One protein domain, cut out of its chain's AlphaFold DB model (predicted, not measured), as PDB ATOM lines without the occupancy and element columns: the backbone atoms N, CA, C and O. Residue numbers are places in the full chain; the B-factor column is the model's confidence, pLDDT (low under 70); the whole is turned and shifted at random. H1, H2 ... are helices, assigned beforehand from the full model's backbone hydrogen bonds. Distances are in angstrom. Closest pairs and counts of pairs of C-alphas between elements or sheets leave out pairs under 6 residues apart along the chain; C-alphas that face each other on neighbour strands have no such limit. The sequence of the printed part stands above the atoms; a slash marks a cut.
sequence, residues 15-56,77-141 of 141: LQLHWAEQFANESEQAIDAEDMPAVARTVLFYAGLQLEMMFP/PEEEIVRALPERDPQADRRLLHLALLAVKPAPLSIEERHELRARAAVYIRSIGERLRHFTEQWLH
ATOM      1  N   LEU A  15     208.111 336.224 179.048       48.72
ATOM      2  CA  LEU A  15     207.644 334.845 179.096       48.72
ATOM      3  C   LEU A  15     208.214 334.096 180.314       48.72
ATOM      4  O   LEU A  15     207.455 333.502 181.063       48.72
ATOM      5  N   GLN A  16     209.525 334.155 180.559       55.03
ATOM      6  CA  GLN A  16     210.158 333.498 181.713       55.03
ATOM      7  C   GLN A  16     209.651 334.061 183.050       55.03
ATOM      8  O   GLN A  16     209.507 333.315 184.015       55.03
ATOM      9  N   LEU A  17     209.316 335.352 183.085       58.50
ATOM     10  CA  LEU A  17     208.731 336.011 184.254       58.50
ATOM     11  C   LEU A  17     207.288 335.552 184.508       58.50
ATOM     12  O   LEU A  17     206.943 335.183 185.628       58.50
ATOM     13  N   HIS A  18     206.468 335.492 183.458       57.09
ATOM     14  CA  HIS A  18     205.106 334.966 183.549       57.09
ATOM     15  C   HIS A  18     205.086 333.493 183.980       57.09
ATOM     16  O   HIS A  18     204.268 333.097 184.807       57.09
ATOM     17  N   TRP A  19     206.031 332.692 183.476       59.88
ATOM     18  CA  TRP A  19     206.217 331.310 183.910       59.88
ATOM     19  C   TRP A  19     206.574 331.220 185.396       59.88
ATOM     20  O   TRP A  19     205.991 330.396 186.089       59.88
ATOM     21  N   ALA A  20     207.459 332.078 185.909       60.28
ATOM     22  CA  ALA A  20     207.826 332.080 187.325       60.28
ATOM     23  C   ALA A  20     206.633 332.406 188.249       60.28
ATOM     24  O   ALA A  20     206.456 331.761 189.282       60.28
ATOM     25  N   GLU A  21     205.774 333.353 187.861       62.16
ATOM     26  CA  GLU A  21     204.554 333.683 188.611       62.16
ATOM     27  C   GLU A  21     203.509 332.564 188.569       62.16
ATOM     28  O   GLU A  21     202.928 332.217 189.602       62.16
ATOM     29  N   GLN A  22     203.271 331.972 187.393       63.56
ATOM     30  CA  GLN A  22     202.332 330.856 187.261       63.56
ATOM     31  C   GLN A  22     202.806 329.648 188.075       63.56
ATOM     32  O   GLN A  22     202.021 329.027 188.793       63.56
ATOM     33  N   PHE A  23     204.111 329.385 188.045       64.56
ATOM     34  CA  PHE A  23     204.728 328.310 188.803       64.56
ATOM     35  C   PHE A  23     204.632 328.552 190.311       64.56
ATOM     36  O   PHE A  23     204.399 327.604 191.052       64.56
ATOM     37  N   ALA A  24     204.734 329.796 190.800       63.78
ATOM     38  CA  ALA A  24     204.534 330.122 192.219       63.78
ATOM     39  C   ALA A  24     203.119 329.792 192.703       63.78
ATOM     40  O   ALA A  24     202.956 329.198 193.767       63.78
ATOM     41  N   ASN A  25     202.104 330.086 191.893       65.50
ATOM     42  CA  ASN A  25     200.723 329.729 192.219       65.50
ATOM     43  C   ASN A  25     200.505 328.204 192.209       65.50
ATOM     44  O   ASN A  25     199.844 327.667 193.097       65.50
ATOM     45  N   GLU A  26     201.081 327.489 191.240       64.88
ATOM     46  CA  GLU A  26     201.017 326.019 191.166       64.88
ATOM     47  C   GLU A  26     201.788 325.349 192.321       64.88
ATOM     48  O   GLU A  26     201.380 324.315 192.848       64.88
ATOM     49  N   SER A  27     202.862 325.990 192.780       64.50
ATOM     50  CA  SER A  27     203.680 325.569 193.921       64.50
ATOM     51  C   SER A  27     202.918 325.618 195.245       64.50
ATOM     52  O   SER A  27     203.021 324.697 196.055       64.50
ATOM     53  N   GLU A  28     202.125 326.671 195.465       66.44
ATOM     54  CA  GLU A  28     201.244 326.764 196.635       66.44
ATOM     55  C   GLU A  28     200.149 325.685 196.595       66.44
ATOM     56  O   GLU A  28     199.872 325.049 197.612       66.44
ATOM     57  N   GLN A  29     199.611 325.373 195.412       67.12
ATOM     58  CA  GLN A  29     198.640 324.284 195.252       67.12
ATOM     59  C   GLN A  29     199.252 322.899 195.519       67.12
ATOM     60  O   GLN A  29     198.602 322.046 196.125       67.12
ATOM     61  N   ALA A  30     200.508 322.663 195.124       64.25
ATOM     62  CA  ALA A  30     201.214 321.414 195.420       64.25
ATOM     63  C   ALA A  30     201.463 321.220 196.929       64.25
ATOM     64  O   ALA A  30     201.397 320.095 197.429       64.25
ATOM     65  N   ILE A  31     201.697 322.312 197.669       69.62
ATOM     66  CA  ILE A  31     201.788 322.299 199.139       69.62
ATOM     67  C   ILE A  31     200.458 321.876 199.766       69.62
ATOM     68  O   ILE A  31     200.450 321.110 200.736       69.62
ATOM     69  N   ASP A  32     199.342 322.339 199.210       72.00
ATOM     70  CA  ASP A  32     198.005 322.000 199.694       72.00
ATOM     71  C   ASP A  32     197.574 320.573 199.341       72.00
ATOM     72  O   ASP A  32     196.851 319.947 200.116       72.00
ATOM     73  N   ALA A  33     198.078 320.025 198.232       71.50
ATOM     74  CA  ALA A  33     197.843 318.644 197.809       71.50
ATOM     75  C   ALA A  33     198.664 317.589 198.583       71.50
ATOM     76  O   ALA A  33     198.491 316.394 198.353       71.50
ATOM     77  N   GLU A  34     199.557 318.009 199.487       71.44
ATOM     78  CA  GLU A  34     200.420 317.142 200.310       71.44
ATOM     79  C   GLU A  34     201.343 316.181 199.527       71.44
ATOM     80  O   GLU A  34     201.896 315.232 200.093       71.44
ATOM     81  N   ASP A  35     201.600 316.453 198.245       84.06
ATOM     82  CA  ASP A  35     202.593 315.722 197.451       84.06
ATOM     83  C   ASP A  35     204.007 316.195 197.828       84.06
ATOM     84  O   ASP A  35     204.575 317.113 197.236       84.06
ATOM     85  N   MET A  36     204.576 315.586 198.871       85.50
ATOM     86  CA  MET A  36     205.883 315.975 199.417       85.50
ATOM     87  C   MET A  36     207.030 315.915 198.393       85.50
ATOM     88  O   MET A  36     207.832 316.849 198.382       85.50
ATOM     89  N   PRO A  37     207.124 314.906 197.503       87.12
ATOM     90  CA  PRO A  37     208.057 314.949 196.377       87.12
ATOM     91  C   PRO A  37     207.863 316.159 195.453       87.12
ATOM     92  O   PRO A  37     208.849 316.763 195.027       87.12
ATOM     93  N   ALA A  38     206.623 316.539 195.130       84.19
ATOM     94  CA  ALA A  38     206.362 317.731 194.320       84.19
ATOM     95  C   ALA A  38     206.745 319.026 195.055       84.19
ATOM     96  O   ALA A  38     207.437 319.872 194.483       84.19
ATOM     97  N   VAL A  39     206.386 319.150 196.336       86.50
ATOM     98  CA  VAL A  39     206.789 320.274 197.200       86.50
ATOM     99  C   VAL A  39     208.311 320.386 197.271       86.50
ATOM    100  O   VAL A  39     208.870 321.470 197.135       86.50
ATOM    101  N   ALA A  40     209.003 319.262 197.429       89.56
ATOM    102  CA  ALA A  40     210.453 319.219 197.505       89.56
ATOM    103  C   ALA A  40     211.135 319.643 196.199       89.56
ATOM    104  O   ALA A  40     212.032 320.485 196.227       89.56
ATOM    105  N   ARG A  41     210.680 319.122 195.051       86.50
ATOM    106  CA  ARG A  41     211.178 319.553 193.732       86.50
ATOM    107  C   ARG A  41     210.969 321.047 193.513       86.50
ATOM    108  O   ARG A  41     211.854 321.721 193.002       86.50
ATOM    109  N   THR A  42     209.836 321.564 193.963       86.38
ATOM    110  CA  THR A  42     209.513 322.989 193.885       86.38
ATOM    111  C   THR A  42     210.470 323.842 194.719       86.38
ATOM    112  O   THR A  42     210.989 324.848 194.244       86.38
ATOM    113  N   VAL A  43     210.755 323.426 195.956       89.50
ATOM    114  CA  VAL A  43     211.742 324.093 196.820       89.50
ATOM    115  C   VAL A  43     213.121 324.114 196.160       89.50
ATOM    116  O   VAL A  43     213.772 325.155 196.144       89.50
ATOM    117  N   LEU A  44     213.559 322.983 195.602       88.75
ATOM    118  CA  LEU A  44     214.867 322.864 194.954       88.75
ATOM    119  C   LEU A  44     214.947 323.691 193.667       88.75
ATOM    120  O   LEU A  44     215.966 324.331 193.420       88.75
ATOM    121  N   PHE A  45     213.853 323.764 192.908       85.44
ATOM    122  CA  PHE A  45     213.734 324.663 191.766       85.44
ATOM    123  C   PHE A  45     213.923 326.127 192.187       85.44
ATOM    124  O   PHE A  45     214.776 326.818 191.637       85.44
ATOM    125  N   TYR A  46     213.207 326.601 193.213       83.94
ATOM    126  CA  TYR A  46     213.373 327.981 193.688       83.94
ATOM    127  C   TYR A  46     214.748 328.258 194.290       83.94
ATOM    128  O   TYR A  46     215.254 329.370 194.150       83.94
ATOM    129  N   ALA A  47     215.374 327.263 194.913       87.50
ATOM    130  CA  ALA A  47     216.740 327.380 195.401       87.50
ATOM    131  C   ALA A  47     217.746 327.577 194.257       87.50
ATOM    132  O   ALA A  47     218.645 328.414 194.362       87.50
ATOM    133  N   GLY A  48     217.570 326.850 193.151       82.69
ATOM    134  CA  GLY A  48     218.357 327.039 191.934       82.69
ATOM    135  C   GLY A  48     218.092 328.394 191.269       82.69
ATOM    136  O   GLY A  48     219.034 329.116 190.951       82.69
ATOM    137  N   LEU A  49     216.827 328.808 191.171       79.31
ATOM    138  CA  LEU A  49     216.467 330.127 190.647       79.31
ATOM    139  C   LEU A  49     217.059 331.262 191.494       79.31
ATOM    140  O   LEU A  49     217.549 332.251 190.958       79.31
ATOM    141  N   GLN A  50     217.051 331.118 192.821       81.12
ATOM    142  CA  GLN A  50     217.662 332.085 193.726       81.12
ATOM    143  C   GLN A  50     219.174 332.204 193.486       81.12
ATOM    144  O   GLN A  50     219.699 333.317 193.487       81.12
ATOM    145  N   LEU A  51     219.871 331.085 193.259       78.50
ATOM    146  CA  LEU A  51     221.289 331.091 192.892       78.50
ATOM    147  C   LEU A  51     221.529 331.880 191.598       78.50
ATOM    148  O   LEU A  51     222.412 332.736 191.576       78.50
ATOM    149  N   GLU A  52     220.717 331.651 190.568       75.38
ATOM    150  CA  GLU A  52     220.805 332.371 189.290       75.38
ATOM    151  C   GLU A  52     220.562 333.878 189.464       75.38
ATOM    152  O   GLU A  52     221.336 334.706 188.989       75.38
ATOM    153  N   MET A  53     219.526 334.258 190.219       73.06
ATOM    154  CA  MET A  53     219.209 335.664 190.492       73.06
ATOM    155  C   MET A  53     220.314 336.394 191.264       73.06
ATOM    156  O   MET A  53     220.496 337.598 191.084       73.06
ATOM    157  N   MET A  54     221.035 335.698 192.150       70.19
ATOM    158  CA  MET A  54     222.156 336.278 192.900       70.19
ATOM    159  C   MET A  54     223.412 336.456 192.036       70.19
ATOM    160  O   MET A  54     224.255 337.292 192.366       70.19
ATOM    161  N   PHE A  55     223.533 335.709 190.937       64.75
ATOM    162  CA  PHE A  55     224.667 335.761 190.016       64.75
ATOM    163  C   PHE A  55     224.183 335.820 188.563       64.75
ATOM    164  O   PHE A  55     224.395 334.867 187.812       64.75
ATOM    165  N   PRO A  56     223.581 336.942 188.125       54.50
ATOM    166  CA  PRO A  56     223.288 337.114 186.713       54.50
ATOM    167  C   PRO A  56     224.599 336.991 185.912       54.50
ATOM    168  O   PRO A  56     225.647 337.455 186.384       54.50
ATOM    169  N   PRO A  77     222.398 318.835 189.404       83.75
ATOM    170  CA  PRO A  77     221.910 317.850 190.363       83.75
ATOM    171  C   PRO A  77     221.394 318.520 191.640       83.75
ATOM    172  O   PRO A  77     221.981 319.493 192.123       83.75
ATOM    173  N   GLU A  78     220.344 317.967 192.246       87.25
ATOM    174  CA  GLU A  78     219.719 318.530 193.444       87.25
ATOM    175  C   GLU A  78     220.715 318.684 194.610       87.25
ATOM    176  O   GLU A  78     220.675 319.673 195.346       87.25
ATOM    177  N   GLU A  79     221.658 317.746 194.766       90.00
ATOM    178  CA  GLU A  79     222.741 317.836 195.754       90.00
ATOM    179  C   GLU A  79     223.603 319.089 195.586       90.00
ATOM    180  O   GLU A  79     224.109 319.638 196.569       90.00
ATOM    181  N   GLU A  80     223.809 319.520 194.346       86.75
ATOM    182  CA  GLU A  80     224.651 320.662 194.043       86.75
ATOM    183  C   GLU A  80     223.974 321.971 194.445       86.75
ATOM    184  O   GLU A  80     224.604 322.806 195.098       86.75
ATOM    185  N   ILE A  81     222.677 322.099 194.150       85.38
ATOM    186  CA  ILE A  81     221.844 323.235 194.563       85.38
ATOM    187  C   ILE A  81     221.855 323.364 196.095       85.38
ATOM    188  O   ILE A  81     222.109 324.440 196.643       85.38
ATOM    189  N   VAL A  82     221.651 322.244 196.798       89.69
ATOM    190  CA  VAL A  82     221.608 322.180 198.270       89.69
ATOM    191  C   VAL A  82     222.951 322.540 198.901       89.69
ATOM    192  O   VAL A  82     222.981 323.136 199.980       89.69
ATOM    193  N   ARG A  83     224.065 322.195 198.246       89.94
ATOM    194  CA  ARG A  83     225.408 322.577 198.697       89.94
ATOM    195  C   ARG A  83     225.678 324.058 198.454       89.94
ATOM    196  O   ARG A  83     226.190 324.733 199.341       89.94
ATOM    197  N   ALA A  84     225.360 324.555 197.265       86.19
ATOM    198  CA  ALA A  84     225.833 325.855 196.823       86.19
ATOM    199  C   ALA A  84     225.023 327.031 197.371       86.19
ATOM    200  O   ALA A  84     225.609 328.062 197.700       86.19
ATOM    201  N   LEU A  85     223.699 326.896 197.511       86.56
ATOM    202  CA  LEU A  85     222.874 328.004 197.996       86.56
ATOM    203  C   LEU A  85     223.330 328.498 199.384       86.56
ATOM    204  O   LEU A  85     223.578 329.692 199.515       86.56
ATOM    205  N   PRO A  86     223.579 327.639 200.392       88.62
ATOM    206  CA  PRO A  86     224.048 328.099 201.701       88.62
ATOM    207  C   PRO A  86     225.491 328.613 201.759       88.62
ATOM    208  O   PRO A  86     225.879 329.183 202.784       88.62
ATOM    209  N   GLU A  87     226.306 328.356 200.732       87.31
ATOM    210  CA  GLU A  87     227.649 328.940 200.593       87.31
ATOM    211  C   GLU A  87     227.575 330.385 200.085       87.31
ATOM    212  O   GLU A  87     228.457 331.193 200.376       87.31
ATOM    213  N   ARG A  88     226.521 330.714 199.330       81.38
ATOM    214  CA  ARG A  88     226.327 332.021 198.689       81.38
ATOM    215  C   ARG A  88     225.336 332.915 199.428       81.38
ATOM    216  O   ARG A  88     225.538 334.124 199.477       81.38
ATOM    217  N   ASP A  89     224.310 332.324 200.026       84.69
ATOM    218  CA  ASP A  89     223.330 332.977 200.884       84.69
ATOM    219  C   ASP A  89     223.425 332.405 202.311       84.69
ATOM    220  O   ASP A  89     222.894 331.328 202.597       84.69
ATOM    221  N   PRO A  90     224.075 333.122 203.245       85.56
ATOM    222  CA  PRO A  90     224.144 332.711 204.644       85.56
ATOM    223  C   PRO A  90     222.777 332.588 205.331       85.56
ATOM    224  O   PRO A  90     222.697 331.941 206.377       85.56
ATOM    225  N   GLN A  91     221.727 333.213 204.782       87.25
ATOM    226  CA  GLN A  91     220.359 333.140 205.297       87.25
ATOM    227  C   GLN A  91     219.544 331.991 204.694       87.25
ATOM    228  O   GLN A  91     218.402 331.784 205.110       87.25
ATOM    229  N   ALA A  92     220.111 331.218 203.763       88.38
ATOM    230  CA  ALA A  92     219.434 330.069 203.184       88.38
ATOM    231  C   ALA A  92     218.999 329.070 204.269       88.38
ATOM    232  O   ALA A  92     219.793 328.668 205.132       88.38
ATOM    233  N   ASP A  93     217.744 328.618 204.204       94.12
ATOM    234  CA  ASP A  93     217.219 327.613 205.128       94.12
ATOM    235  C   ASP A  93     217.812 326.231 204.802       94.12
ATOM    236  O   ASP A  93     217.254 325.426 204.054       94.12
ATOM    237  N   ARG A  94     218.976 325.943 205.396       94.62
ATOM    238  CA  ARG A  94     219.689 324.664 205.242       94.62
ATOM    239  C   ARG A  94     218.824 323.458 205.603       94.62
ATOM    240  O   ARG A  94     218.984 322.396 205.003       94.62
ATOM    241  N   ARG A  95     217.926 323.596 206.586       95.31
ATOM    242  CA  ARG A  95     217.062 322.498 207.037       95.31
ATOM    243  C   ARG A  95     216.004 322.195 205.984       95.31
ATOM    244  O   ARG A  95     215.809 321.025 205.667       95.31
ATOM    245  N   LEU A  96     215.391 323.227 205.412       95.38
ATOM    246  CA  LEU A  96     214.462 323.087 204.293       95.38
ATOM    247  C   LEU A  96     215.125 322.405 203.087       95.38
ATOM    248  O   LEU A  96     214.588 321.422 202.583       95.38
ATOM    249  N   LEU A  97     216.304 322.872 202.667       94.38
ATOM    250  CA  LEU A  97     217.027 322.294 201.526       94.38
ATOM    251  C   LEU A  97     217.368 320.817 201.750       94.38
ATOM    252  O   LEU A  97     217.218 319.991 200.851       94.38
ATOM    253  N   HIS A  98     217.781 320.463 202.968       94.94
ATOM    254  CA  HIS A  98     218.066 319.078 203.319       94.94
ATOM    255  C   HIS A  98     216.809 318.196 203.290       94.94
ATOM    256  O   HIS A  98     216.842 317.105 202.725       94.94
ATOM    257  N   LEU A  99     215.697 318.668 203.860       94.56
ATOM    258  CA  LEU A  99     214.423 317.943 203.834       94.56
ATOM    259  C   LEU A  99     213.897 317.765 202.407       94.56
ATOM    260  O   LEU A  99     213.416 316.687 202.069       94.56
ATOM    261  N   ALA A 100     214.035 318.787 201.563       93.19
ATOM    262  CA  ALA A 100     213.668 318.703 200.156       93.19
ATOM    263  C   ALA A 100     214.527 317.660 199.420       93.19
ATOM    264  O   ALA A 100     213.994 316.797 198.727       93.19
ATOM    265  N   LEU A 101     215.844 317.653 199.647       93.75
ATOM    266  CA  LEU A 101     216.737 316.649 199.064       93.75
ATOM    267  C   LEU A 101     216.388 315.220 199.501       93.75
ATOM    268  O   LEU A 101     216.493 314.283 198.713       93.75
ATOM    269  N   LEU A 102     215.992 315.033 200.759       92.56
ATOM    270  CA  LEU A 102     215.544 313.731 201.250       92.56
ATOM    271  C   LEU A 102     214.210 313.314 200.618       92.56
ATOM    272  O   LEU A 102     214.065 312.161 200.231       92.56
ATOM    273  N   ALA A 103     213.264 314.241 200.464       90.50
ATOM    274  CA  ALA A 103     211.938 313.972 199.906       90.50
ATOM    275  C   ALA A 103     211.930 313.617 198.410       90.50
ATOM    276  O   ALA A 103     211.002 312.949 197.957       90.50
ATOM    277  N   VAL A 104     212.932 314.054 197.638       88.81
ATOM    278  CA  VAL A 104     213.088 313.642 196.228       88.81
ATOM    279  C   VAL A 104     213.805 312.298 196.074       88.81
ATOM    280  O   VAL A 104     213.785 311.701 194.997       88.81
ATOM    281  N   LYS A 105     214.416 311.793 197.150       86.25
ATOM    282  CA  LYS A 105     215.064 310.479 197.188       86.25
ATOM    283  C   LYS A 105     214.039 309.381 197.488       86.25
ATOM    284  O   LYS A 105     212.990 309.642 198.067       86.25
ATOM    285  N   PRO A 106     214.342 308.113 197.156       75.62
ATOM    286  CA  PRO A 106     213.436 306.988 197.413       75.62
ATOM    287  C   PRO A 106     213.217 306.671 198.907       75.62
ATOM    288  O   PRO A 106     212.450 305.765 199.229       75.62
ATOM    289  N   ALA A 107     213.895 307.369 199.823       78.62
ATOM    290  CA  ALA A 107     213.734 307.176 201.258       78.62
ATOM    291  C   ALA A 107     212.526 307.982 201.774       78.62
ATOM    292  O   ALA A 107     212.491 309.199 201.595       78.62
ATOM    293  N   PRO A 108     211.539 307.345 202.430       78.56
ATOM    294  CA  PRO A 108     210.371 308.056 202.930       78.56
ATOM    295  C   PRO A 108     210.734 308.944 204.125       78.56
ATOM    296  O   PRO A 108     211.395 308.500 205.063       78.56
ATOM    297  N   LEU A 109     210.237 310.182 204.109       88.44
ATOM    298  CA  LEU A 109     210.276 311.082 205.259       88.44
ATOM    299  C   LEU A 109     209.347 310.597 206.384       88.44
ATOM    300  O   LEU A 109     208.257 310.064 206.132       88.44
ATOM    301  N   SER A 110     209.733 310.861 207.632       92.75
ATOM    302  CA  SER A 110     208.848 310.706 208.793       92.75
ATOM    303  C   SER A 110     207.636 311.653 208.718       92.75
ATOM    304  O   SER A 110     207.543 312.527 207.853       92.75
ATOM    305  N   ILE A 111     206.640 311.460 209.588       90.94
ATOM    306  CA  ILE A 111     205.458 312.341 209.628       90.94
ATOM    307  C   ILE A 111     205.883 313.756 210.041       90.94
ATOM    308  O   ILE A 111     205.473 314.738 209.425       90.94
ATOM    309  N   GLU A 112     206.770 313.851 211.026       93.19
ATOM    310  CA  GLU A 112     207.326 315.098 211.538       93.19
ATOM    311  C   GLU A 112     208.118 315.841 210.458       93.19
ATOM    312  O   GLU A 112     207.926 317.040 210.268       93.19
ATOM    313  N   GLU A 113     208.953 315.131 209.697       94.19
ATOM    314  CA  GLU A 113     209.734 315.722 208.604       94.19
ATOM    315  C   GLU A 113     208.856 316.205 207.452       94.19
ATOM    316  O   GLU A 113     209.161 317.231 206.847       94.19
ATOM    317  N   ARG A 114     207.746 315.515 207.164       90.44
ATOM    318  CA  ARG A 114     206.765 315.974 206.169       90.44
ATOM    319  C   ARG A 114     206.064 317.250 206.618       90.44
ATOM    320  O   ARG A 114     205.957 318.192 205.834       90.44
ATOM    321  N   HIS A 115     205.640 317.319 207.879       90.94
ATOM    322  CA  HIS A 115     205.065 318.544 208.436       90.94
ATOM    323  C   HIS A 115     206.067 319.701 208.434       90.94
ATOM    324  O   HIS A 115     205.712 320.820 208.059       90.94
ATOM    325  N   GLU A 116     207.319 319.433 208.810       94.19
ATOM    326  CA  GLU A 116     208.380 320.435 208.805       94.19
ATOM    327  C   GLU A 116     208.676 320.933 207.384       94.19
ATOM    328  O   GLU A 116     208.727 322.145 207.161       94.19
ATOM    329  N   LEU A 117     208.810 320.016 206.418       92.12
ATOM    330  CA  LEU A 117     209.015 320.345 205.009       92.12
ATOM    331  C   LEU A 117     207.880 321.229 204.494       92.12
ATOM    332  O   LEU A 117     208.152 322.287 203.935       92.12
ATOM    333  N   ARG A 118     206.621 320.846 204.735       89.38
ATOM    334  CA  ARG A 118     205.450 321.619 204.303       89.38
ATOM    335  C   ARG A 118     205.469 323.040 204.866       89.38
ATOM    336  O   ARG A 118     205.331 324.002 204.113       89.38
ATOM    337  N   ALA A 119     205.645 323.174 206.182       90.50
ATOM    338  CA  ALA A 119     205.592 324.469 206.855       90.50
ATOM    339  C   ALA A 119     206.699 325.415 206.366       90.50
ATOM    340  O   ALA A 119     206.439 326.583 206.078       90.50
ATOM    341  N   ARG A 120     207.927 324.903 206.225       93.50
ATOM    342  CA  ARG A 120     209.068 325.691 205.738       93.50
ATOM    343  C   ARG A 120     208.955 326.014 204.251       93.50
ATOM    344  O   ARG A 120     209.224 327.149 203.865       93.50
ATOM    345  N   ALA A 121     208.525 325.054 203.430       90.00
ATOM    346  CA  ALA A 121     208.344 325.246 201.994       90.00
ATOM    347  C   ALA A 121     207.321 326.350 201.705       90.00
ATOM    348  O   ALA A 121     207.595 327.217 200.884       90.00
ATOM    349  N   ALA A 122     206.197 326.376 202.431       87.56
ATOM    350  CA  ALA A 122     205.173 327.409 202.274       87.56
ATOM    351  C   ALA A 122     205.725 328.824 202.510       87.56
ATOM    352  O   ALA A 122     205.458 329.741 201.735       87.56
ATOM    353  N   VAL A 123     206.530 329.002 203.562       89.31
ATOM    354  CA  VAL A 123     207.170 330.292 203.863       89.31
ATOM    355  C   VAL A 123     208.201 330.656 202.794       89.31
ATOM    356  O   VAL A 123     208.228 331.791 202.320       89.31
ATOM    357  N   TYR A 124     209.040 329.697 202.401       88.69
ATOM    358  CA  TYR A 124     210.117 329.920 201.440       88.69
ATOM    359  C   TYR A 124     209.597 330.261 200.041       88.69
ATOM    360  O   TYR A 124     209.994 331.279 199.478       88.69
ATOM    361  N   ILE A 125     208.670 329.460 199.511       84.00
ATOM    362  CA  ILE A 125     208.081 329.645 198.179       84.00
ATOM    363  C   ILE A 125     207.384 331.002 198.095       84.00
ATOM    364  O   ILE A 125     207.627 331.745 197.147       84.00
ATOM    365  N   ARG A 126     206.609 331.385 199.120       82.94
ATOM    366  CA  ARG A 126     205.981 332.711 199.175       82.94
ATOM    367  C   ARG A 126     207.016 333.833 199.156       82.94
ATOM    368  O   ARG A 126     206.889 334.766 198.372       82.94
ATOM    369  N   SER A 127     208.062 333.726 199.975       84.38
ATOM    370  CA  SER A 127     209.127 334.735 200.040       84.38
ATOM    371  C   SER A 127     209.881 334.893 198.717       84.38
ATOM    372  O   SER A 127     210.264 336.007 198.352       84.38
ATOM    373  N   ILE A 128     210.136 333.795 198.002       79.56
ATOM    374  CA  ILE A 128     210.784 333.849 196.688       79.56
ATOM    375  C   ILE A 128     209.816 334.391 195.634       79.56
ATOM    376  O   ILE A 128     210.210 335.261 194.864       79.56
ATOM    377  N   GLY A 129     208.548 333.975 195.648       75.12
ATOM    378  CA  GLY A 129     207.507 334.513 194.768       75.12
ATOM    379  C   GLY A 129     207.320 336.026 194.922       75.12
ATOM    380  O   GLY A 129     207.256 336.749 193.930       75.12
ATOM    381  N   GLU A 130     207.316 336.538 196.155       78.25
ATOM    382  CA  GLU A 130     207.286 337.980 196.429       78.25
ATOM    383  C   GLU A 130     208.531 338.688 195.886       78.25
ATOM    384  O   GLU A 130     208.407 339.736 195.249       78.25
ATOM    385  N   ARG A 131     209.726 338.121 196.089       75.88
ATOM    386  CA  ARG A 131     210.979 338.678 195.553       75.88
ATOM    387  C   ARG A 131     210.994 338.707 194.027       75.88
ATOM    388  O   ARG A 131     211.422 339.706 193.457       75.88
ATOM    389  N   LEU A 132     210.498 337.655 193.379       71.50
ATOM    390  CA  LEU A 132     210.358 337.588 191.925       71.50
ATOM    391  C   LEU A 132     209.404 338.666 191.413       71.50
ATOM    392  O   LEU A 132     209.757 339.363 190.471       71.50
ATOM    393  N   ARG A 133     208.263 338.878 192.078       69.69
ATOM    394  CA  ARG A 133     207.318 339.946 191.717       69.69
ATOM    395  C   ARG A 133     207.922 341.349 191.855       69.69
ATOM    396  O   ARG A 133     207.752 342.194 190.990       69.69
ATOM    397  N   HIS A 134     208.678 341.608 192.920       67.94
ATOM    398  CA  HIS A 134     209.358 342.903 193.056       67.94
ATOM    399  C   HIS A 134     210.451 343.082 191.995       67.94
ATOM    400  O   HIS A 134     210.661 344.189 191.500       67.94
ATOM    401  N   PHE A 135     211.146 342.003 191.633       65.12
ATOM    402  CA  PHE A 135     212.139 342.027 190.565       65.12
ATOM    403  C   PHE A 135     211.494 342.295 189.195       65.12
ATOM    404  O   PHE A 135     212.016 343.109 188.438       65.12
ATOM    405  N   THR A 136     210.342 341.685 188.886       59.16
ATOM    406  CA  THR A 136     209.606 341.931 187.632       59.16
ATOM    407  C   THR A 136     209.117 343.371 187.530       59.16
ATOM    408  O   THR A 136     209.294 344.005 186.492       59.16
ATOM    409  N   GLU A 137     208.557 343.913 188.612       63.44
ATOM    410  CA  GLU A 137     208.086 345.299 188.673       63.44
ATOM    411  C   GLU A 137     209.225 346.309 188.467       63.44
ATOM    412  O   GLU A 137     209.048 347.296 187.758       63.44
ATOM    413  N   GLN A 138     210.415 346.055 189.023       58.66
ATOM    414  CA  GLN A 138     211.583 346.931 188.858       58.66
ATOM    415  C   GLN A 138     212.206 346.886 187.456       58.66
ATOM    416  O   GLN A 138     212.851 347.851 187.063       58.66
ATOM    417  N   TRP A 139     212.038 345.789 186.713       47.69
ATOM    418  CA  TRP A 139     212.584 345.628 185.356       47.69
ATOM    419  C   TRP A 139     211.667 346.151 184.245       47.69
ATOM    420  O   TRP A 139     212.127 346.399 183.132       47.69
ATOM    421  N   LEU A 140     210.368 346.294 184.519       44.00
ATOM    422  CA  LEU A 140     209.382 346.826 183.572       44.00
ATOM    423  C   LEU A 140     209.304 348.370 183.570       44.00
ATOM    424  O   LEU A 140     208.564 348.933 182.757       44.00
ATOM    425  N   HIS A 141     210.050 349.043 184.451       41.28
ATOM    426  CA  HIS A 141     210.109 350.502 184.612       41.28
ATOM    427  C   HIS A 141     211.511 351.052 184.341       41.28
ATOM    428  O   HIS A 141     211.581 352.207 183.859       41.28
TER     429      HIS A 141
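Overview. This is residues 15 to 56 and 77 to 141 of the 141 residues of an uncharacterized protein of Paenibacillus piri (UniProt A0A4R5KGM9). Five helices form a bundle round H2, which lies in the middle and touches the other four, with H1 and H3 on opposite sides of it. The longest helix, H5, runs along the long axis with H1 side by side with it, opposite ways, while the short hairpin of H3 and H4 packs on H2, and H4 also reaches part of H5. The helices are part aligned, part crossed. The printed part has 107 residues with five named helices, H1 to H5 in chain order, and no named strand; its class is all helix. It is compact, with a radius of gyration of the C-alphas of 13.6 A, and elongated, spanning 47 by 30 by 21 A.

Arrangement. H5, residues 111 to 139, touches H1, residues 15 to 32, at a shallow tilt of 23 degrees, opposite ways; their closest C-alphas, of Ala 24 and Gly 129, are 5.9 A apart. The hub H2, residues 36 to 54, touches H5 and runs the same way at 35.4 degrees, only just a steep tilt; the closest C-alphas, of Val 43 and Ala 121, are 6.3 A apart. H1 and H2 form a helical hairpin at a shallow tilt of 34 degrees, only just short of steep, and touch through residues 27 to 31 of H1 and 38 to 42 of H2 alone; the closest C-alphas, of Ile 31 and Val 39, are 5.7 A apart. H4, residues 94 to 103, touches H2 at a steep tilt of 45 degrees, opposite ways, with the C-alphas of Ala 40 and Ala 100 closest at 4.2 A. H4 touches H5 at a steep tilt of 65 degrees, through residues 113 to 121 of H5 alone, with the C-alphas of Leu 99 and Leu 117 closest at 6.0 A. H3, residues 78 to 88, forms a helical hairpin with H4 at a shallow tilt of 4 degrees; the closest C-alphas, of Val 82 and Leu 97, are 5.6 A apart. H3 touches residues 44 to 51 of H2 alone, at a steep tilt of 42 degrees, the same way, with the C-alphas of Gly 48 and Ile 81 closest at 5.8 A. H3 is apart from H1 and H5, and H1 is apart from H4. Every O i to N i+4 pair is within hydrogen-bond range in H1, H2, H4 and H5; in H3 it is 5 of 7.

Along the chain. H5 is 41.8 A long, from C-alpha 111 at (205.458, 312.341, 209.628) to C-alpha 139 at (212.584, 345.628, 185.356). H1 is 26.1 A long and begins at C-alpha 15 at (207.644, 334.845, 179.096); H2 is 26.8 A long. H3 is 15.9 A and H4 14.2 A long.

Size, cuts and confidence. The C-alphas of Ser 110 and His 141, the two farthest apart, are 46.6 A apart. Residues 57 to 76 are not printed, and C-alphas 56 and 77 are 19.7 A apart across this cut, which falls in the link from H2 to H3. The links H1 to H2 and H3 to H4 are tight, and H4 to H5 is short. The mean pLDDT of the printed part is 79.3; it is under 70 in 28 residues, namely 15 to 31, 55 to 56 and 133 to 141.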